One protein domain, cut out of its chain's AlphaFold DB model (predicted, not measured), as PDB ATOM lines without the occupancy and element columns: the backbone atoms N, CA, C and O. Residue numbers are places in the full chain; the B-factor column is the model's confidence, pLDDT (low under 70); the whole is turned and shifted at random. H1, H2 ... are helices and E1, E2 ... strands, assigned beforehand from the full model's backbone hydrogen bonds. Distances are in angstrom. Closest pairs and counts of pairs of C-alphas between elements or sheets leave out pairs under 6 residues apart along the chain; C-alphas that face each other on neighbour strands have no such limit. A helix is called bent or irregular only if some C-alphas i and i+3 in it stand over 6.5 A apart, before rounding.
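Overview. This is residues 39 to 184 of the 426 residues of an uncharacterized protein of Hypholoma sublateritium (strain FD-334 SS-4) (UniProt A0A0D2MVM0). One helix, H1, runs through the middle, and four others, H2, H3, H4 and H5, pack crosswise round it. A small three-stranded sheet lies to one side, with H3 over it, and H6 lies beyond H3, far from the middle. The printed part has 146 residues with six named helices and three named strands, in the order H1 E1 H2 H3 E2 E3 H4 H5 H6; the antiparallel sheet runs E1 E3 E2, and the class is mostly helix. It is compact, with a radius of gyration of the C-alphas of 15.6 A and spans of 46 by 36 by 27 A.

Along the chain. Find C-alpha 39 at (200.029, 221.574, 241.619); from there H1, residues 39 to 51, runs 20.3 A. It is irregular: C-alphas 48 and 51 are 7.5 A apart. E1, residues 57 to 59, leads directly into H2, residues 60 to 73, 19.9 A long. Next come H3, residues 82 to 95, 19.8 A; E2, residues 99 to 101; and E3, residues 111 to 114, 10.4 A. H4, residues 116 to 130, is 20.6 A long, and H5, residues 143 to 158, is 22.2 A. H6, residues 170 to 184, runs 21.0 A to C-alpha 184 at (189.740, 230.631, 228.984).

Arrangement. Begin at H1, the hub, which touches four helices; the helix packing is mostly crossed. It is about perpendicular to H2 at 77 degrees, with Gly 45 and Ile 67 their closest C-alphas at 5.7 A. H5 stands at 80 degrees, closest at Asp 40 and Cys 150, 5.8 A between C-alphas. H4 stands at 87 degrees, closest at Phe 47 and Leu 122, 5.9 A between C-alphas. H3 touches H1 at a steep tilt of 70.0 degrees, only just short of about perpendicular; the closest C-alphas, of Phe 39 and Ala 89, are 5.0 A apart. In the sheet, N 58 and O 112 of E1 and E3 are 2.9 A apart, within hydrogen-bond range, as are N 100 and O 113 of the hairpin E2 and E3, at 2.8 A. E1, H2 H3, E2 form a split strand-helix-strand unit, two strands running the same way with E3 between them; its crossover is right-handed. H3 on one face of the sheet makes two layers, and it stands up from the sheet, over E2. H6 touches H3 at a shallow tilt of 28 degrees, opposite ways, closest at Arg 95 and Ser 176, 7.1 A between C-alphas. Every O i to N i+4 pair is within hydrogen-bond range in H2, H3, H4, H5 and H6, and 8 of 9 are in H1.

Size, cuts and confidence. The C-alphas farthest apart, those of Glu 106 and Asp 133, are 46.7 A apart. The printed part has no cut; the links H4 to H5 and H5 to H6 are long. Mean pLDDT of the printed part is 77.4, with residues 131 to 144, 156 to 177 and 179 to 184 under 70.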
ATOM      1  N   PHE A  39     200.803 221.242 240.420       88.38
ATOM      2  CA  PHE A  39     200.029 221.574 241.619       88.38
ATOM      3  C   PHE A  39     200.793 221.222 242.902       88.38
ATOM      4  O   PHE A  39     200.820 222.014 243.837       88.38
ATOM      5  N   ASP A  40     201.463 220.068 242.909       86.88
ATOM      6  CA  ASP A  40     202.301 219.616 244.026       86.88
ATOM      7  C   ASP A  40     203.481 220.578 244.248       86.88
ATOM      8  O   ASP A  40     203.751 220.981 245.375       86.88
ATOM      9  N   ARG A  41     204.116 221.046 243.166       88.50
ATOM     10  CA  ARG A  41     205.190 222.055 243.237       88.50
ATOM     11  C   ARG A  41     204.719 223.386 243.817       88.50
ATOM     12  O   ARG A  41     205.424 223.961 244.632       88.50
ATOM     13  N   VAL A  42     203.527 223.852 243.442       91.75
ATOM     14  CA  VAL A  42     202.956 225.088 244.001       91.75
ATOM     15  C   VAL A  42     202.704 224.955 245.502       91.75
ATOM     16  O   VAL A  42     203.049 225.862 246.254       91.75
ATOM     17  N   ILE A  43     202.171 223.817 245.961       89.31
ATOM     18  CA  ILE A  43     201.985 223.561 247.399       89.31
ATOM     19  C   ILE A  43     203.322 223.620 248.134       89.31
ATOM     20  O   ILE A  43     203.403 224.238 249.193       89.31
ATOM     21  N   VAL A  44     204.375 223.010 247.583       86.12
ATOM     22  CA  VAL A  44     205.682 223.034 248.249       86.12
ATOM     23  C   VAL A  44     206.357 224.403 248.169       86.12
ATOM     24  O   VAL A  44     207.007 224.805 249.132       86.12
ATOM     25  N   GLY A  45     206.126 225.176 247.107       89.62
ATOM     26  CA  GLY A  45     206.506 226.588 247.057       89.62
ATOM     27  C   GLY A  45     205.885 227.380 248.212       89.62
ATOM     28  O   GLY A  45     206.597 228.039 248.969       89.62
ATOM     29  N   PHE A  46     204.576 227.230 248.442       89.94
ATOM     30  CA  PHE A  46     203.907 227.835 249.601       89.94
ATOM     31  C   PHE A  46     204.422 227.305 250.938       89.94
ATOM     32  O   PHE A  46     204.613 228.078 251.873       89.94
ATOM     33  N   PHE A  47     204.692 226.003 251.033       86.88
ATOM     34  CA  PHE A  47     205.280 225.414 252.230       86.88
ATOM     35  C   PHE A  47     206.663 226.006 252.531       86.88
ATOM     36  O   PHE A  47     206.967 226.287 253.688       86.88
ATOM     37  N   ALA A  48     207.501 226.251 251.523       83.81
ATOM     38  CA  ALA A  48     208.794 226.910 251.704       83.81
ATOM     39  C   ALA A  48     208.641 228.357 252.201       83.81
ATOM     40  O   ALA A  48     209.422 228.800 253.037       83.81
ATOM     41  N   MET A  49     207.582 229.044 251.771       85.38
ATOM     42  CA  MET A  49     207.236 230.408 252.181       85.38
ATOM     43  C   MET A  49     206.424 230.501 253.484       85.38
ATOM     44  O   MET A  49     206.023 231.592 253.883       85.38
ATOM     45  N   ARG A  50     206.187 229.387 254.189       82.94
ATOM     46  CA  ARG A  50     205.354 229.360 255.410       82.94
ATOM     47  C   ARG A  50     205.839 230.286 256.533       82.94
ATOM     48  O   ARG A  50     205.054 230.649 257.400       82.94
ATOM     49  N   SER A  51     207.126 230.632 256.538       78.75
ATOM     50  CA  SER A  51     207.754 231.500 257.539       78.75
ATOM     51  C   SER A  51     207.548 232.995 257.286       78.75
ATOM     52  O   SER A  51     207.923 233.800 258.138       78.75
ATOM     53  N   LEU A  52     206.984 233.383 256.137       80.44
ATOM     54  CA  LEU A  52     206.654 234.782 255.864       80.44
ATOM     55  C   LEU A  52     205.636 235.300 256.895       80.44
ATOM     56  O   LEU A  52     204.854 234.503 257.397       80.44
ATOM     57  N   PRO A  53     205.598 236.598 257.232       81.94
ATOM     58  CA  PRO A  53     204.537 237.200 258.058       81.94
ATOM     59  C   PRO A  53     203.106 236.960 257.528       81.94
ATOM     60  O   PRO A  53     202.922 236.715 256.338       81.94
ATOM     61  N   GLU A  54     202.082 236.984 258.396       76.69
ATOM     62  CA  GLU A  54     200.673 236.665 258.035       76.69
ATOM     63  C   GLU A  54     200.106 237.559 256.938       76.69
ATOM     64  O   GLU A  54     199.402 237.087 256.048       76.69
ATOM     65  N   GLU A  55     200.478 238.831 256.972       78.94
ATOM     66  CA  GLU A  55     200.014 239.847 256.031       78.94
ATOM     67  C   GLU A  55     200.933 239.979 254.808       78.94
ATOM     68  O   GLU A  55     200.807 240.925 254.038       78.94
ATOM     69  N   SER A  56     201.878 239.052 254.618       85.00
ATOM     70  CA  SER A  56     202.789 239.109 253.481       85.00
ATOM     71  C   SER A  56     202.083 238.776 252.175       85.00
ATOM     72  O   SER A  56     201.530 237.687 251.994       85.00
ATOM     73  N   GLU A  57     202.172 239.722 251.252       90.25
ATOM     74  CA  GLU A  57     201.858 239.518 249.848       90.25
ATOM     75  C   GLU A  57     202.962 238.676 249.207       90.25
ATOM     76  O   GLU A  57     204.149 238.866 249.480       90.25
ATOM     77  N   ILE A  58     202.562 237.720 248.376       91.50
ATOM     78  CA  ILE A  58     203.470 236.858 247.630       91.50
ATOM     79  C   ILE A  58     203.242 237.135 246.154       91.50
ATOM     80  O   ILE A  58     202.116 236.992 245.664       91.50
ATOM     81  N   SER A  59     204.304 237.520 245.456       92.38
ATOM     82  CA  SER A  59     204.252 237.698 244.011       92.38
ATOM     83  C   SER A  59     204.334 236.347 243.297       92.38
ATOM     84  O   SER A  59     204.943 235.381 243.775       92.38
ATOM     85  N   LEU A  60     203.710 236.261 242.121       92.06
ATOM     86  CA  LEU A  60     203.848 235.098 241.247       92.06
ATOM     87  C   LEU A  60     205.315 234.845 240.885       92.06
ATOM     88  O   LEU A  60     205.722 233.686 240.843       92.06
ATOM     89  N   ASP A  61     206.094 235.900 240.664       91.62
ATOM     90  CA  ASP A  61     207.498 235.797 240.274       91.62
ATOM     91  C   ASP A  61     208.355 235.192 241.391       91.62
ATOM     92  O   ASP A  61     209.124 234.268 241.124       91.62
ATOM     93  N   ASP A  62     208.148 235.601 242.648       91.94
ATOM     94  CA  ASP A  62     208.848 235.017 243.802       91.94
ATOM     95  C   ASP A  62     208.507 233.529 243.960       91.94
ATOM     96  O   ASP A  62     209.384 232.681 244.148       91.94
ATOM     97  N   LEU A  63     207.223 233.176 243.829       93.00
ATOM     98  CA  LEU A  63     206.791 231.780 243.878       93.00
ATOM     99  C   LEU A  63     207.410 230.964 242.730       93.00
ATOM    100  O   LEU A  63     207.852 229.834 242.943       93.00
ATOM    101  N   MET A  64     207.437 231.516 241.516       92.62
ATOM    102  CA  MET A  64     208.039 230.878 240.345       92.62
ATOM    103  C   MET A  64     209.541 230.669 240.535       92.62
ATOM    104  O   MET A  64     210.042 229.588 240.220       92.62
ATOM    105  N   GLN A  65     210.243 231.664 241.081       92.94
ATOM    106  CA  GLN A  65     211.662 231.575 241.399       92.94
ATOM    107  C   GLN A  65     211.927 230.438 242.388       92.94
ATOM    108  O   GLN A  65     212.743 229.565 242.099       92.94
ATOM    109  N   ILE A  66     211.176 230.373 243.489       91.38
ATOM    110  CA  ILE A  66     211.321 229.304 244.487       91.38
ATOM    111  C   ILE A  66     211.083 227.929 243.857       91.38
ATOM    112  O   ILE A  66     211.849 226.998 244.095       91.38
ATOM    113  N   ILE A  67     210.045 227.776 243.029       91.75
ATOM    114  CA  ILE A  67     209.760 226.491 242.375       91.75
ATOM    115  C   ILE A  67     210.889 226.091 241.410       91.75
ATOM    116  O   ILE A  67     211.221 224.905 241.329       91.75
ATOM    117  N   ASN A  68     211.475 227.051 240.686       91.38
ATOM    118  CA  ASN A  68     212.610 226.803 239.795       91.38
ATOM    119  C   ASN A  68     213.854 226.378 240.580       91.38
ATOM    120  O   ASN A  68     214.398 225.314 240.299       91.38
ATOM    121  N   GLU A  69     214.247 227.134 241.607       89.62
ATOM    122  CA  GLU A  69     215.400 226.813 242.462       89.62
ATOM    123  C   GLU A  69     215.253 225.423 243.099       89.62
ATOM    124  O   GLU A  69     216.192 224.622 243.138       89.62
ATOM    125  N   GLN A  70     214.040 225.084 243.540       85.12
ATOM    126  CA  GLN A  70     213.725 223.764 244.074       85.12
ATOM    127  C   GLN A  70     213.854 222.656 243.025       85.12
ATOM    128  O   GLN A  70     214.421 221.603 243.322       85.12
ATOM    129  N   ALA A  71     213.348 222.855 241.809       85.62
ATOM    130  CA  ALA A  71     213.490 221.876 240.733       85.62
ATOM    131  C   ALA A  71     214.960 221.680 240.332       85.62
ATOM    132  O   ALA A  71     215.427 220.543 240.267       85.62
ATOM    133  N   GLU A  72     215.709 222.772 240.172       87.56
ATOM    134  CA  GLU A  72     217.134 222.750 239.836       87.56
ATOM    135  C   GLU A  72     217.956 222.029 240.910       87.56
ATOM    136  O   GLU A  72     218.784 221.178 240.585       87.56
ATOM    137  N   SER A  73     217.672 222.278 242.194       82.69
ATOM    138  CA  SER A  73     218.341 221.584 243.306       82.69
ATOM    139  C   SER A  73     218.118 220.065 243.305       82.69
ATOM    140  O   SER A  73     218.948 219.315 243.817       82.69
ATOM    141  N   ASN A  74     217.023 219.603 242.691       79.62
ATOM    142  CA  ASN A  74     216.698 218.189 242.516       79.62
ATOM    143  C   ASN A  74     217.177 217.625 241.162       79.62
ATOM    144  O   ASN A  74     216.893 216.469 240.849       79.62
ATOM    145  N   GLY A  75     217.903 218.413 240.363       83.56
ATOM    146  CA  GLY A  75     218.386 218.023 239.036       83.56
ATOM    147  C   GLY A  75     217.288 217.958 237.972       83.56
ATOM    148  O   GLY A  75     217.442 217.254 236.974       83.56
ATOM    149  N   GLU A  76     216.169 218.653 238.179       84.50
ATOM    150  CA  GLU A  76     215.035 218.674 237.258       84.50
ATOM    151  C   GLU A  76     215.015 219.964 236.432       84.50
ATOM    152  O   GLU A  76     215.225 221.058 236.949       84.50
ATOM    153  N   ILE A  77     214.681 219.844 235.145       85.75
ATOM    154  CA  ILE A  77     214.450 220.988 234.257       85.75
ATOM    155  C   ILE A  77     212.949 221.101 234.006       85.75
ATOM    156  O   ILE A  77     212.313 220.174 233.495       85.75
ATOM    157  N   LEU A  78     212.363 222.242 234.365       87.12
ATOM    158  CA  LEU A  78     210.938 222.481 234.170       87.12
ATOM    159  C   LEU A  78     210.646 222.856 232.710       87.12
ATOM    160  O   LEU A  78     211.360 223.629 232.076       87.12
ATOM    161  N   GLY A  79     209.589 222.270 232.143       86.12
ATOM    162  CA  GLY A  79     209.231 222.489 230.741       86.12
ATOM    163  C   GLY A  79     208.740 223.914 230.444       86.12
ATOM    164  O   GLY A  79     208.184 224.588 231.307       86.12
ATOM    165  N   LYS A  80     208.823 224.326 229.171       85.25
ATOM    166  CA  LYS A  80     208.450 225.674 228.672       85.25
ATOM    167  C   LYS A  80     207.026 226.136 229.016       85.25
ATOM    168  O   LYS A  80     206.732 227.321 228.953       85.25
ATOM    169  N   ARG A  81     206.127 225.204 229.344       85.94
ATOM    170  CA  ARG A  81     204.716 225.468 229.685       85.94
ATOM    171  C   ARG A  81     204.439 225.483 231.189       85.94
ATOM    172  O   ARG A  81     203.286 225.428 231.599       85.94
ATOM    173  N   MET A  82     205.482 225.507 232.014       89.25
ATOM    174  CA  MET A  82     205.369 225.542 233.470       89.25
ATOM    175  C   MET A  82     204.475 226.691 233.955       89.25
ATOM    176  O   MET A  82     203.619 226.439 234.800       89.25
ATOM    177  N   GLY A  83     204.625 227.898 233.393       88.12
ATOM    178  CA  GLY A  83     203.816 229.069 233.756       88.12
ATOM    179  C   GLY A  83     202.313 228.792 233.659       88.12
ATOM    180  O   GLY A  83     201.614 228.882 234.666       88.12
ATOM    181  N   ASP A  84     201.842 228.295 232.505       86.69
ATOM    182  CA  ASP A  84     200.436 227.904 232.293       86.69
ATOM    183  C   ASP A  84     199.916 226.957 233.391       86.69
ATOM    184  O   ASP A  84     198.764 227.039 233.831       86.69
ATOM    185  N   TYR A  85     200.742 225.984 233.791       89.38
ATOM    186  CA  TYR A  85     200.349 224.962 234.757       89.38
ATOM    187  C   TYR A  85     200.373 225.472 236.197       89.38
ATOM    188  O   TYR A  85     199.536 225.043 236.995       89.38
ATOM    189  N   ILE A  86     201.290 226.382 236.521       91.75
ATOM    190  CA  ILE A  86     201.361 227.028 237.832       91.75
ATOM    191  C   ILE A  86     200.209 228.004 238.003       91.75
ATOM    192  O   ILE A  86     199.512 227.932 239.012       91.75
ATOM    193  N   GLU A  87     199.900 228.816 236.996       89.88
ATOM    194  CA  GLU A  87     198.713 229.673 237.016       89.88
ATOM    195  C   GLU A  87     197.424 228.861 237.188       89.88
ATOM    196  O   GLU A  87     196.555 229.220 237.982       89.88
ATOM    197  N   ALA A  88     197.305 227.717 236.505       87.00
ATOM    198  CA  ALA A  88     196.160 226.826 236.676       87.00
ATOM    199  C   ALA A  88     196.081 226.218 238.089       87.00
ATOM    200  O   ALA A  88     194.981 226.015 238.613       87.00
ATOM    201  N   ALA A  89     197.225 225.923 238.712       89.94
ATOM    202  CA  ALA A  89     197.290 225.454 240.090       89.94
ATOM    203  C   ALA A  89     196.903 226.557 241.088       89.94
ATOM    204  O   ALA A  89     196.096 226.299 241.981       89.94
ATOM    205  N   LEU A  90     197.390 227.783 240.891       91.44
ATOM    206  CA  LEU A  90     197.024 228.950 241.694       91.44
ATOM    207  C   LEU A  90     195.539 229.266 241.584       91.44
ATOM    208  O   LEU A  90     194.873 229.433 242.599       91.44
ATOM    209  N   TYR A  91     194.984 229.238 240.372       87.25
ATOM    210  CA  TYR A  91     193.547 229.397 240.168       87.25
ATOM    211  C   TYR A  91     192.741 228.367 240.974       87.25
ATOM    212  O   TYR A  91     191.716 228.694 241.572       87.25
ATOM    213  N   ARG A  92     193.207 227.112 241.025       85.88
ATOM    214  CA  ARG A  92     192.564 226.068 241.828       85.88
ATOM    215  C   ARG A  92     192.664 226.358 243.327       85.88
ATOM    216  O   ARG A  92     191.656 226.215 244.008       85.88
ATOM    217  N   LEU A  93     193.829 226.770 243.826       88.81
ATOM    218  CA  LEU A  93     194.014 227.124 245.238       88.81
ATOM    219  C   LEU A  93     193.175 228.344 245.642       88.81
ATOM    220  O   LEU A  93     192.577 228.328 246.713       88.81
ATOM    221  N   SER A  94     193.073 229.346 244.768       88.44
ATOM    222  CA  SER A  94     192.225 230.534 244.938       88.44
ATOM    223  C   SER A  94     190.745 230.147 244.986       88.44
ATOM    224  O   SER A  94     190.039 230.444 245.950       88.44
ATOM    225  N   ARG A  95     190.281 229.345 244.017       83.44
ATOM    226  CA  ARG A  95     188.909 228.807 243.996       83.44
ATOM    227  C   ARG A  95     188.584 227.994 245.250       83.44
ATOM    228  O   ARG A  95     187.473 228.080 245.769       83.44
ATOM    229  N   ASP A  96     189.539 227.196 245.712       81.75
ATOM    230  CA  ASP A  96     189.386 226.345 246.887       81.75
ATOM    231  C   ASP A  96     189.671 227.124 248.206       81.75
ATOM    232  O   ASP A  96     189.525 226.554 249.283       81.75
ATOM    233  N   ARG A  97     189.951 228.442 248.127       81.88
ATOM    234  CA  ARG A  97     190.165 229.428 249.216       81.88
ATOM    235  C   ARG A  97     191.434 229.258 250.055       81.88
ATOM    236  O   ARG A  97     191.554 229.866 251.116       81.88
ATOM    237  N   PHE A  98     192.400 228.488 249.574       86.12
ATOM    238  CA  PHE A  98     193.713 228.372 250.217       86.12
ATOM    239  C   PHE A  98     194.535 229.654 250.081       86.12
ATOM    240  O   PHE A  98     195.308 229.996 250.972       86.12
ATOM    241  N   ILE A  99     194.331 230.391 248.994       91.00
ATOM    242  CA  ILE A  99     194.941 231.699 248.768       91.00
ATOM    243  C   ILE A  99     193.867 232.714 248.396       91.00
ATOM    244  O   ILE A  99     192.797 232.342 247.912       91.00
ATOM    245  N   THR A 100     194.164 233.987 248.621       89.38
ATOM    246  CA  THR A 100     193.340 235.112 248.184       89.38
ATOM    247  C   THR A 100     194.107 235.876 247.124       89.38
ATOM    248  O   THR A 100     195.227 236.315 247.376       89.38
ATOM    249  N   ASP A 101     193.511 236.020 245.946       86.44
ATOM    250  CA  ASP A 101     194.086 236.834 244.880       86.44
ATOM    251  C   ASP A 101     193.955 238.315 245.251       86.44
ATOM    252  O   ASP A 101     192.869 238.779 245.618       86.44
ATOM    253  N   LEU A 102     195.060 239.049 245.162       86.06
ATOM    254  CA  LEU A 102     195.071 240.491 245.351       86.06
ATOM    255  C   LEU A 102     194.806 241.199 244.018       86.06
ATOM    256  O   LEU A 102     195.057 240.632 242.950       86.06
ATOM    257  N   PRO A 103     194.260 242.428 244.045       80.88
ATOM    258  CA  PRO A 103     194.226 243.253 242.847       80.88
ATOM    259  C   PRO A 103     195.639 243.392 242.270       80.88
ATOM    260  O   PRO A 103     196.603 243.531 243.019       80.88
ATOM    261  N   GLU A 104     195.730 243.331 240.942       79.81
ATOM    262  CA  GLU A 104     196.983 243.552 240.218       79.81
ATOM    263  C   GLU A 104     197.576 244.904 240.634       79.81
ATOM    264  O   GLU A 104     196.849 245.899 240.751       79.81
ATOM    265  N   ASP A 105     198.880 244.914 240.906       79.31
ATOM    266  CA  ASP A 105     199.599 246.147 241.214       79.31
ATOM    267  C   ASP A 105     199.755 247.021 239.953       79.31
ATOM    268  O   ASP A 105     199.359 246.648 238.847       79.31
ATOM    269  N   GLU A 106     200.343 248.210 240.100       80.75
ATOM    270  CA  GLU A 106     200.581 249.126 238.972       80.75
ATOM    271  C   GLU A 106     201.470 248.518 237.866       80.75
ATOM    272  O   GLU A 106     201.484 249.021 236.742       80.75
ATOM    273  N   ASN A 107     202.175 247.421 238.163       80.12
ATOM    274  CA  ASN A 107     203.047 246.700 237.241       80.12
ATOM    275  C   ASN A 107     202.363 245.477 236.602       80.12
ATOM    276  O   ASN A 107     203.014 244.743 235.860       80.12
ATOM    277  N   ASN A 108     201.062 245.268 236.846       80.06
ATOM    278  CA  ASN A 108     200.310 244.066 236.473       80.06
ATOM    279  C   ASN A 108     200.890 242.764 237.057       80.06
ATOM    280  O   ASN A 108     200.724 241.688 236.473       80.06
ATOM    281  N   ASN A 109     201.561 242.832 238.205       84.56
ATOM    282  CA  ASN A 109     202.032 241.639 238.887       84.56
ATOM    283  C   ASN A 109     200.859 240.931 239.560       84.56
ATOM    284  O   ASN A 109     199.986 241.537 240.190       84.56
ATOM    285  N   ILE A 110     200.860 239.607 239.434       85.88
ATOM    286  CA  ILE A 110     199.880 238.754 240.090       85.88
ATOM    287  C   ILE A 110     200.365 238.517 241.516       85.88
ATOM    288  O   ILE A 110     201.293 237.739 241.732       85.88
ATOM    289  N   ASN A 111     199.698 239.152 242.475       90.00
ATOM    290  CA  ASN A 111     199.985 239.008 243.898       90.00
ATOM    291  C   ASN A 111     198.876 238.210 244.592       90.00
ATOM    292  O   ASN A 111     197.706 238.241 244.198       90.00
ATOM    293  N   PHE A 112     199.234 237.471 245.635       92.12
ATOM    294  CA  PHE A 112     198.287 236.699 246.434       92.12
ATOM    295  C   PHE A 112     198.713 236.632 247.898       92.12
ATOM    296  O   PHE A 112     199.890 236.724 248.234       92.12
ATOM    297  N   MET A 113     197.736 236.424 248.778       91.00
ATOM    298  CA  MET A 113     197.955 236.173 250.201       91.00
ATOM    299  C   MET A 113     197.581 234.738 250.553       91.00
ATOM    300  O   MET A 113     196.579 234.203 250.073       91.00
ATOM    301  N   ILE A 114     198.362 234.114 251.434       89.88
ATOM    302  CA  ILE A 114     198.034 232.801 252.000       89.88
ATOM    303  C   ILE A 114     196.900 232.988 253.011       89.88
ATOM    304  O   ILE A 114     197.009 233.808 253.919       89.88
ATOM    305  N   ASN A 115     195.822 232.215 252.884       88.12
ATOM    306  CA  ASN A 115     194.758 232.218 253.884       88.12
ATOM    307  C   ASN A 115     195.316 231.736 255.244       88.12
ATOM    308  O   ASN A 115     196.017 230.721 255.254       88.12
ATOM    309  N   PRO A 116     195.002 232.392 256.379       84.38
ATOM    310  CA  PRO A 116     195.433 231.946 257.707       84.38
ATOM    311  C   PRO A 116     195.179 230.457 257.972       84.38
ATOM    312  O   PRO A 116     196.071 229.751 258.424       84.38
ATOM    313  N   ASP A 117     194.019 229.941 257.561       82.25
ATOM    314  CA  ASP A 117     193.673 228.529 257.750       82.25
ATOM    315  C   ASP A 117     194.586 227.596 256.918       82.25
ATOM    316  O   ASP A 117     194.927 226.487 257.334       82.25
ATOM    317  N   PHE A 118     195.010 228.039 255.726       86.75
ATOM    318  CA  PHE A 118     195.981 227.300 254.915       86.75
ATOM    319  C   PHE A 118     197.375 227.359 255.538       86.75
ATOM    320  O   PHE A 118     198.103 226.369 255.535       86.75
ATOM    321  N   ARG A 119     197.746 228.504 256.104       85.62
ATOM    322  CA  ARG A 119     199.015 228.670 256.801       85.62
ATOM    323  C   ARG A 119     199.105 227.786 258.040       85.62
ATOM    324  O   ARG A 119     200.127 227.131 258.214       85.62
ATOM    325  N   ASP A 120     198.047 227.707 258.840       81.81
ATOM    326  CA  ASP A 120     197.970 226.805 259.994       81.81
ATOM    327  C   ASP A 120     198.176 225.349 259.570       81.81
ATOM    328  O   ASP A 120     198.941 224.613 260.193       81.81
ATOM    329  N   LEU A 121     197.573 224.948 258.447       82.75
ATOM    330  CA  LEU A 121     197.794 223.629 257.857       82.75
ATOM    331  C   LEU A 121     199.261 223.416 257.447       82.75
ATOM    332  O   LEU A 121     199.828 222.366 257.746       82.75
ATOM    333  N   LEU A 122     199.895 224.392 256.787       85.38
ATOM    334  CA  LEU A 122     201.316 224.315 256.422       85.38
ATOM    335  C   LEU A 122     202.222 224.236 257.664       85.38
ATOM    336  O   LEU A 122     203.201 223.489 257.658       85.38
ATOM    337  N   SER A 123     201.888 224.961 258.732       82.75
ATOM    338  CA  SER A 123     202.596 224.919 260.017       82.75
ATOM    339  C   SER A 123     202.447 223.562 260.703       82.75
ATOM    340  O   SER A 123     203.452 222.972 261.090       82.75
ATOM    341  N   MET A 124     201.234 223.007 260.755       79.75
ATOM    342  CA  MET A 124     200.976 221.670 261.302       79.75
ATOM    343  C   MET A 124     201.757 220.588 260.542       79.75
ATOM    344  O   MET A 124     202.363 219.710 261.154       79.75
ATOM    345  N   ILE A 125     201.800 220.666 259.206       78.12
ATOM    346  CA  ILE A 125     202.614 219.754 258.386       78.12
ATOM    347  C   ILE A 125     204.096 219.888 258.755       78.12
ATOM    348  O   ILE A 125     204.798 218.889 258.891       78.12
ATOM    349  N   ASN A 126     204.584 221.116 258.940       81.06
ATOM    350  CA  ASN A 126     205.970 221.356 259.323       81.06
ATOM    351  C   ASN A 126     206.307 220.797 260.712       81.06
ATOM    352  O   ASN A 126     207.391 220.243 260.890       81.06
ATOM    353  N   GLU A 127     205.403 220.922 261.680       78.62
ATOM    354  CA  GLU A 127     205.568 220.345 263.016       78.62
ATOM    355  C   GLU A 127     205.637 218.818 262.958       78.62
ATOM    356  O   GLU A 127     206.562 218.235 263.517       78.62
ATOM    357  N   GLN A 128     204.738 218.170 262.210       72.12
ATOM    358  CA  GLN A 128     204.762 216.713 262.028       72.12
ATOM    359  C   GLN A 128     206.048 216.225 261.357       72.12
ATOM    360  O   GLN A 128     206.603 215.197 261.739       72.12
ATOM    361  N   ILE A 129     206.541 216.973 260.371       72.38
ATOM    362  CA  ILE A 129     207.805 216.675 259.698       72.38
ATOM    363  C   ILE A 129     208.987 216.845 260.651       72.38
ATOM    364  O   ILE A 129     209.871 215.997 260.678       72.38
ATOM    365  N   SER A 130     208.982 217.905 261.459       71.44
ATOM    366  CA  SER A 130     210.052 218.191 262.424       71.44
ATOM    367  C   SER A 130     210.071 217.202 263.593       71.44
ATOM    368  O   SER A 130     211.136 216.908 264.124       71.44
ATOM    369  N   ALA A 131     208.905 216.689 263.989       68.81
ATOM    370  CA  ALA A 131     208.764 215.656 265.014       68.81
ATOM    371  C   ALA A 131     209.111 214.249 264.500       68.81
ATOM    372  O   ALA A 131     209.227 213.314 265.290       68.81
ATOM    373  N   SER A 132     209.251 214.077 263.186       67.25
ATOM    374  CA  SER A 132     209.584 212.797 262.583       67.25
ATOM    375  C   SER A 132     211.098 212.623 262.498       67.25
ATOM    376  O   SER A 132     211.777 213.303 261.729       67.25
ATOM    377  N   ASP A 133     211.618 211.614 263.201       62.34
ATOM    378  CA  ASP A 133     213.031 211.192 263.146       62.34
ATOM    379  C   ASP A 133     213.488 210.769 261.734       62.34
ATOM    380  O   ASP A 133     214.668 210.523 261.482       62.34
ATOM    381  N   GLN A 134     212.550 210.657 260.789       58.50
ATOM    382  CA  GLN A 134     212.804 210.253 259.409       58.50
ATOM    383  C   GLN A 134     213.362 211.395 258.542       58.50
ATOM    384  O   GLN A 134     213.793 211.150 257.413       58.50
ATOM    385  N   PHE A 135     213.369 212.636 259.037       59.19
ATOM    386  CA  PHE A 135     213.884 213.799 258.319       59.19
ATOM    387  C   PHE A 135     215.242 214.204 258.891       59.19
ATOM    388  O   PHE A 135     215.351 214.669 260.021       59.19
ATOM    389  N   THR A 136     216.304 214.063 258.096       55.81
ATOM    390  CA  THR A 136     217.580 214.699 258.432       55.81
ATOM    391  C   THR A 136     217.389 216.214 258.397       55.81
ATOM    392  O   THR A 136     216.749 216.738 257.488       55.81
ATOM    393  N   SER A 137     217.952 216.929 259.374       52.53
ATOM    394  CA  SER A 137     217.831 218.386 259.584       52.53
ATOM    395  C   SER A 137     218.483 219.255 258.490       52.53
ATOM    396  O   SER A 137     218.906 220.383 258.745       52.53
ATOM    397  N   SER A 138     218.642 218.712 257.284       53.09
ATOM    398  CA  SER A 138     219.136 219.415 256.110       53.09
ATOM    399  C   SER A 138     218.129 220.480 255.688       53.09
ATOM    400  O   SER A 138     216.936 220.214 255.569       53.09
ATOM    401  N   SER A 139     218.622 221.689 255.422       51.91
ATOM    402  CA  SER A 139     217.826 222.807 254.905       51.91
ATOM    403  C   SER A 139     217.289 222.561 253.490       51.91
ATOM    404  O   SER A 139     216.324 223.206 253.084       51.91
ATOM    405  N   ALA A 140     217.889 221.631 252.743       57.12
ATOM    406  CA  ALA A 140     217.406 221.219 251.434       57.12
ATOM    407  C   ALA A 140     216.369 220.102 251.590       57.12
ATOM    408  O   ALA A 140     216.708 218.977 251.968       57.12
ATOM    409  N   PHE A 141     215.113 220.432 251.287       64.81
ATOM    410  CA  PHE A 141     214.019 219.469 251.255       64.81
ATOM    411  C   PHE A 141     214.298 218.440 250.147       64.81
ATOM    412  O   PHE A 141     214.532 218.826 249.004       64.81
ATOM    413  N   THR A 142     214.312 217.141 250.444       66.50
ATOM    414  CA  THR A 142     214.555 216.111 249.415       66.50
ATOM    415  C   THR A 142     213.263 215.766 248.686       66.50
ATOM    416  O   THR A 142     212.188 215.818 249.277       66.50
ATOM    417  N   LEU A 143     213.333 215.338 247.422       66.56
ATOM    418  CA  LEU A 143     212.167 214.966 246.598       66.56
ATOM    419  C   LEU A 143     211.197 213.970 247.280       66.56
ATOM    420  O   LEU A 143     209.991 213.977 247.034       66.56
ATOM    421  N   GLN A 144     211.706 213.137 248.189       68.06
ATOM    422  CA  GLN A 144     210.894 212.242 249.012       68.06
ATOM    423  C   GLN A 144     210.067 212.998 250.068       68.06
ATOM    424  O   GLN A 144     208.892 212.698 250.273       68.06
ATOM    425  N   GLN A 145     210.658 214.016 250.692       71.00
ATOM    426  CA  GLN A 145     209.989 214.919 251.625       71.00
ATOM    427  C   GLN A 145     208.901 215.739 250.902       71.00
ATOM    428  O   GLN A 145     207.802 215.884 251.438       71.00
ATOM    429  N   TYR A 146     209.137 216.161 249.647       72.81
ATOM    430  CA  TYR A 146     208.101 216.766 248.782       72.81
ATOM    431  C   TYR A 146     206.904 215.835 248.606       72.81
ATOM    432  O   TYR A 146     205.761 216.245 248.809       72.81
ATOM    433  N   GLY A 147     207.166 214.584 248.214       71.50
ATOM    434  CA  GLY A 147     206.121 213.592 247.977       71.50
ATOM    435  C   GLY A 147     205.239 213.386 249.205       71.50
ATOM    436  O   GLY A 147     204.017 213.330 249.081       71.50
ATOM    437  N   ALA A 148     205.850 213.366 250.387       71.38
ATOM    438  CA  ALA A 148     205.141 213.162 251.637       71.38
ATOM    439  C   ALA A 148     204.319 214.394 252.079       71.38
ATOM    440  O   ALA A 148     203.150 214.232 252.424       71.38
ATOM    441  N   VAL A 149     204.850 215.623 251.949       74.38
ATOM    442  CA  VAL A 149     204.067 216.871 252.135       74.38
ATOM    443  C   VAL A 149     202.855 216.890 251.209       74.38
ATOM    444  O   VAL A 149     201.732 217.155 251.635       74.38
ATOM    445  N   CYS A 150     203.073 216.579 249.932       80.12
ATOM    446  CA  CYS A 150     202.007 216.603 248.943       80.12
ATOM    447  C   CYS A 150     200.966 215.528 249.239       80.12
ATOM    448  O   CYS A 150     199.775 215.809 249.179       80.12
ATOM    449  N   ALA A 151     201.379 214.308 249.569       73.62
ATOM    450  CA  ALA A 151     200.452 213.234 249.893       73.62
ATOM    451  C   ALA A 151     199.610 213.553 251.120       73.62
ATOM    452  O   ALA A 151     198.395 213.410 251.044       73.62
ATOM    453  N   TYR A 152     200.223 214.083 252.179       72.19
ATOM    454  CA  TYR A 152     199.487 214.552 253.343       72.19
ATOM    455  C   TYR A 152     198.471 215.630 252.958       72.19
ATOM    456  O   TYR A 152     197.302 215.537 253.318       72.19
ATOM    457  N   PHE A 153     198.879 216.614 252.154       74.56
ATOM    458  CA  PHE A 153     197.972 217.655 251.681       74.56
ATOM    459  C   PHE A 153     196.833 217.094 250.812       74.56
ATOM    460  O   PHE A 153     195.689 217.509 250.948       74.56
ATOM    461  N   HIS A 154     197.101 216.126 249.932       74.81
ATOM    462  CA  HIS A 154     196.064 215.495 249.106       74.81
ATOM    463  C   HIS A 154     195.107 214.630 249.916       74.81
ATOM    464  O   HIS A 154     193.903 214.675 249.654       74.81
ATOM    465  N   ASP A 155     195.613 213.876 250.887       71.00
ATOM    466  CA  ASP A 155     194.797 213.094 251.815       71.00
ATOM    467  C   ASP A 155     193.927 214.038 252.656       71.00
ATOM    468  O   ASP A 155     192.718 213.838 252.759       71.00
ATOM    469  N   PHE A 156     194.495 215.157 253.114       68.25
ATOM    470  CA  PHE A 156     193.772 216.223 253.804       68.25
ATOM    471  C   PHE A 156     192.695 216.891 252.930       68.25
ATOM    472  O   PHE A 156     191.592 217.144 253.399       68.25
ATOM    473  N   LEU A 157     192.963 217.149 251.644       66.31
ATOM    474  CA  LEU A 157     191.977 217.710 250.708       66.31
ATOM    475  C   LEU A 157     190.859 216.728 250.333       66.31
ATOM    476  O   LEU A 157     189.747 217.143 249.993       66.31
ATOM    477  N   THR A 158     191.167 215.431 250.275       64.38
ATOM    478  CA  THR A 158     190.196 214.397 249.891       64.38
ATOM    479  C   THR A 158     189.317 213.972 251.055       64.38
ATOM    480  O   THR A 158     188.142 213.653 250.835       64.38
ATOM    481  N   ASP A 159     189.840 214.028 252.277       57.97
ATOM    482  CA  ASP A 159     189.053 213.915 253.491       57.97
ATOM    483  C   ASP A 159     188.289 215.238 253.688       57.97
ATOM    484  O   ASP A 159     188.828 216.241 254.137       57.97
ATOM    485  N   LYS A 160     187.023 215.275 253.251       50.97
ATOM    486  CA  LYS A 160     186.150 216.466 253.093       50.97
ATOM    487  C   LYS A 160     185.870 217.284 254.376       50.97
ATOM    488  O   LYS A 160     184.877 218.007 254.432       50.97
ATOM    489  N   ARG A 161     186.683 217.147 255.418       49.38
ATOM    490  CA  ARG A 161     186.540 217.790 256.727       49.38
ATOM    491  C   ARG A 161     186.928 219.269 256.700       49.38
ATOM    492  O   ARG A 161     186.489 220.008 257.570       49.38
ATOM    493  N   PHE A 162     187.676 219.710 255.685       51.69
ATOM    494  CA  PHE A 162     188.151 221.090 255.557       51.69
ATOM    495  C   PHE A 162     187.532 221.808 254.348       51.69
ATOM    496  O   PHE A 162     188.193 222.160 253.373       51.69
ATOM    497  N   LEU A 163     186.217 222.027 254.387       50.69
ATOM    498  CA  LEU A 163     185.629 223.116 253.611       50.69
ATOM    499  C   LEU A 163     185.852 224.387 254.428       50.69
ATOM    500  O   LEU A 163     185.212 224.561 255.457       50.69
ATOM    501  N   LEU A 164     186.763 225.259 253.987       53.47
ATOM    502  CA  LEU A 164     186.923 226.601 254.558       53.47
ATOM    503  C   LEU A 164     185.544 227.272 254.562       53.47
ATOM    504  O   LEU A 164     185.031 227.592 253.505       53.47
ATOM    505  N   ASP A 165     184.855 227.426 255.684       44.09
ATOM    506  CA  ASP A 165     183.390 227.626 255.667       44.09
ATOM    507  C   ASP A 165     182.941 229.073 255.325       44.09
ATOM    508  O   ASP A 165     181.836 229.508 255.639       44.09
ATOM    509  N   LYS A 166     183.797 229.870 254.666       53.56
ATOM    510  CA  LYS A 166     183.559 231.300 254.384       53.56
ATOM    511  C   LYS A 166     183.109 231.568 252.953       53.56
ATOM    512  O   LYS A 166     183.922 231.528 252.033       53.56
ATOM    513  N   THR A 167     181.829 231.868 252.739       52.91
ATOM    514  CA  THR A 167     181.311 232.354 251.444       52.91
ATOM    515  C   THR A 167     182.193 233.476 250.886       52.91
ATOM    516  O   THR A 167     182.398 234.466 251.587       52.91
ATOM    517  N   LEU A 168     182.692 233.317 249.650       51.06
ATOM    518  CA  LEU A 168     183.489 234.336 248.950       51.06
ATOM    519  C   LEU A 168     182.771 235.683 249.003       51.06
ATOM    520  O   LEU A 168     181.561 235.761 248.747       51.06
ATOM    521  N   THR A 169     183.509 236.750 249.297       62.97
ATOM    522  CA  THR A 169     182.942 238.089 249.176       62.97
ATOM    523  C   THR A 169     182.659 238.382 247.697       62.97
ATOM    524  O   THR A 169     183.285 237.840 246.784       62.97
ATOM    525  N   LYS A 170     181.669 239.235 247.412       58.72
ATOM    526  CA  LYS A 170     181.323 239.610 246.028       58.72
ATOM    527  C   LYS A 170     182.535 240.142 245.224       58.72
ATOM    528  O   LYS A 170     182.622 239.812 244.040       58.72
ATOM    529  N   PRO A 171     183.464 240.931 245.808       65.94
ATOM    530  CA  PRO A 171     184.709 241.328 245.146       65.94
ATOM    531  C   PRO A 171     185.617 240.148 244.778       65.94
ATOM    532  O   PRO A 171     186.020 240.057 243.622       65.94
ATOM    533  N   GLU A 172     185.870 239.226 245.711       56.81
ATOM    534  CA  GLU A 172     186.703 238.034 245.478       56.81
ATOM    535  C   GLU A 172     186.115 237.161 244.368       56.81
ATOM    536  O   GLU A 172     186.802 236.805 243.416       56.81
ATOM    537  N   LEU A 173     184.807 236.893 244.428       57.88
ATOM    538  CA  LEU A 173     184.122 236.080 243.425       57.88
ATOM    539  C   LEU A 173     184.193 236.717 242.028       57.88
ATOM    540  O   LEU A 173     184.413 236.022 241.034       57.88
ATOM    541  N   ASN A 174     184.044 238.043 241.945       65.88
ATOM    542  CA  ASN A 174     184.189 238.777 240.690       65.88
ATOM    543  C   ASN A 174     185.629 238.739 240.166       65.88
ATOM    544  O   ASN A 174     185.823 238.611 238.958       65.88
ATOM    545  N   HIS A 175     186.625 238.840 241.047       67.50
ATOM    546  CA  HIS A 175     188.032 238.760 240.673       67.50
ATOM    547  C   HIS A 175     188.387 237.357 240.151       67.50
ATOM    548  O   HIS A 175     188.843 237.223 239.013       67.50
ATOM    549  N   SER A 176     188.044 236.293 240.888       57.88
ATOM    550  CA  SER A 176     188.263 234.908 240.448       57.88
ATOM    551  C   SER A 176     187.523 234.585 239.140       57.88
ATOM    552  O   SER A 176     188.048 233.867 238.286       57.88
ATOM    553  N   ALA A 177     186.315 235.126 238.937       63.50
ATOM    554  CA  ALA A 177     185.563 234.956 237.691       63.50
ATOM    555  C   ALA A 177     186.222 235.670 236.497       63.50
ATOM    556  O   ALA A 177     186.276 235.105 235.398       63.50
ATOM    557  N   ARG A 178     186.756 236.885 236.696       72.06
ATOM    558  CA  ARG A 178     187.519 237.611 235.665       72.06
ATOM    559  C   ARG A 178     188.774 236.843 235.274       72.06
ATOM    560  O   ARG A 178     188.995 236.634 234.084       72.06
ATOM    561  N   ARG A 179     189.523 236.342 236.257       66.44
ATOM    562  CA  ARG A 179     190.738 235.554 236.023       66.44
ATOM    563  C   ARG A 179     190.448 234.255 235.268       66.44
ATOM    564  O   ARG A 179     191.110 233.966 234.276       66.44
ATOM    565  N   LEU A 180     189.392 233.520 235.641       64.19
ATOM    566  CA  LEU A 180     188.953 232.334 234.890       64.19
ATOM    567  C   LEU A 180     188.618 232.675 233.432       64.19
ATOM    568  O   LEU A 180     189.000 231.945 232.518       64.19
ATOM    569  N   THR A 181     187.895 233.776 233.216       69.31
ATOM    570  CA  THR A 181     187.507 234.223 231.873       69.31
ATOM    571  C   THR A 181     188.746 234.566 231.048       69.31
ATOM    572  O   THR A 181     188.892 234.062 229.937       69.31
ATOM    573  N   ALA A 182     189.693 235.312 231.626       69.31
ATOM    574  CA  ALA A 182     190.962 235.651 230.990       69.31
ATOM    575  C   ALA A 182     191.775 234.400 230.612       69.31
ATOM    576  O   ALA A 182     192.271 234.311 229.487       69.31
ATOM    577  N   MET A 183     191.845 233.394 231.493       66.00
ATOM    578  CA  MET A 183     192.516 232.120 231.204       66.00
ATOM    579  C   MET A 183     191.838 231.347 230.065       66.00
ATOM    580  O   MET A 183     192.511 230.802 229.184       66.00
ATOM    581  N   ILE A 184     190.502 231.283 230.058       67.19
ATOM    582  CA  ILE A 184     189.740 230.631 228.984       67.19
ATOM    583  C   ILE A 184     189.974 231.357 227.655       67.19
ATOM    584  O   ILE A 184     190.212 230.701 226.636       67.19
TER     585      ILE A 184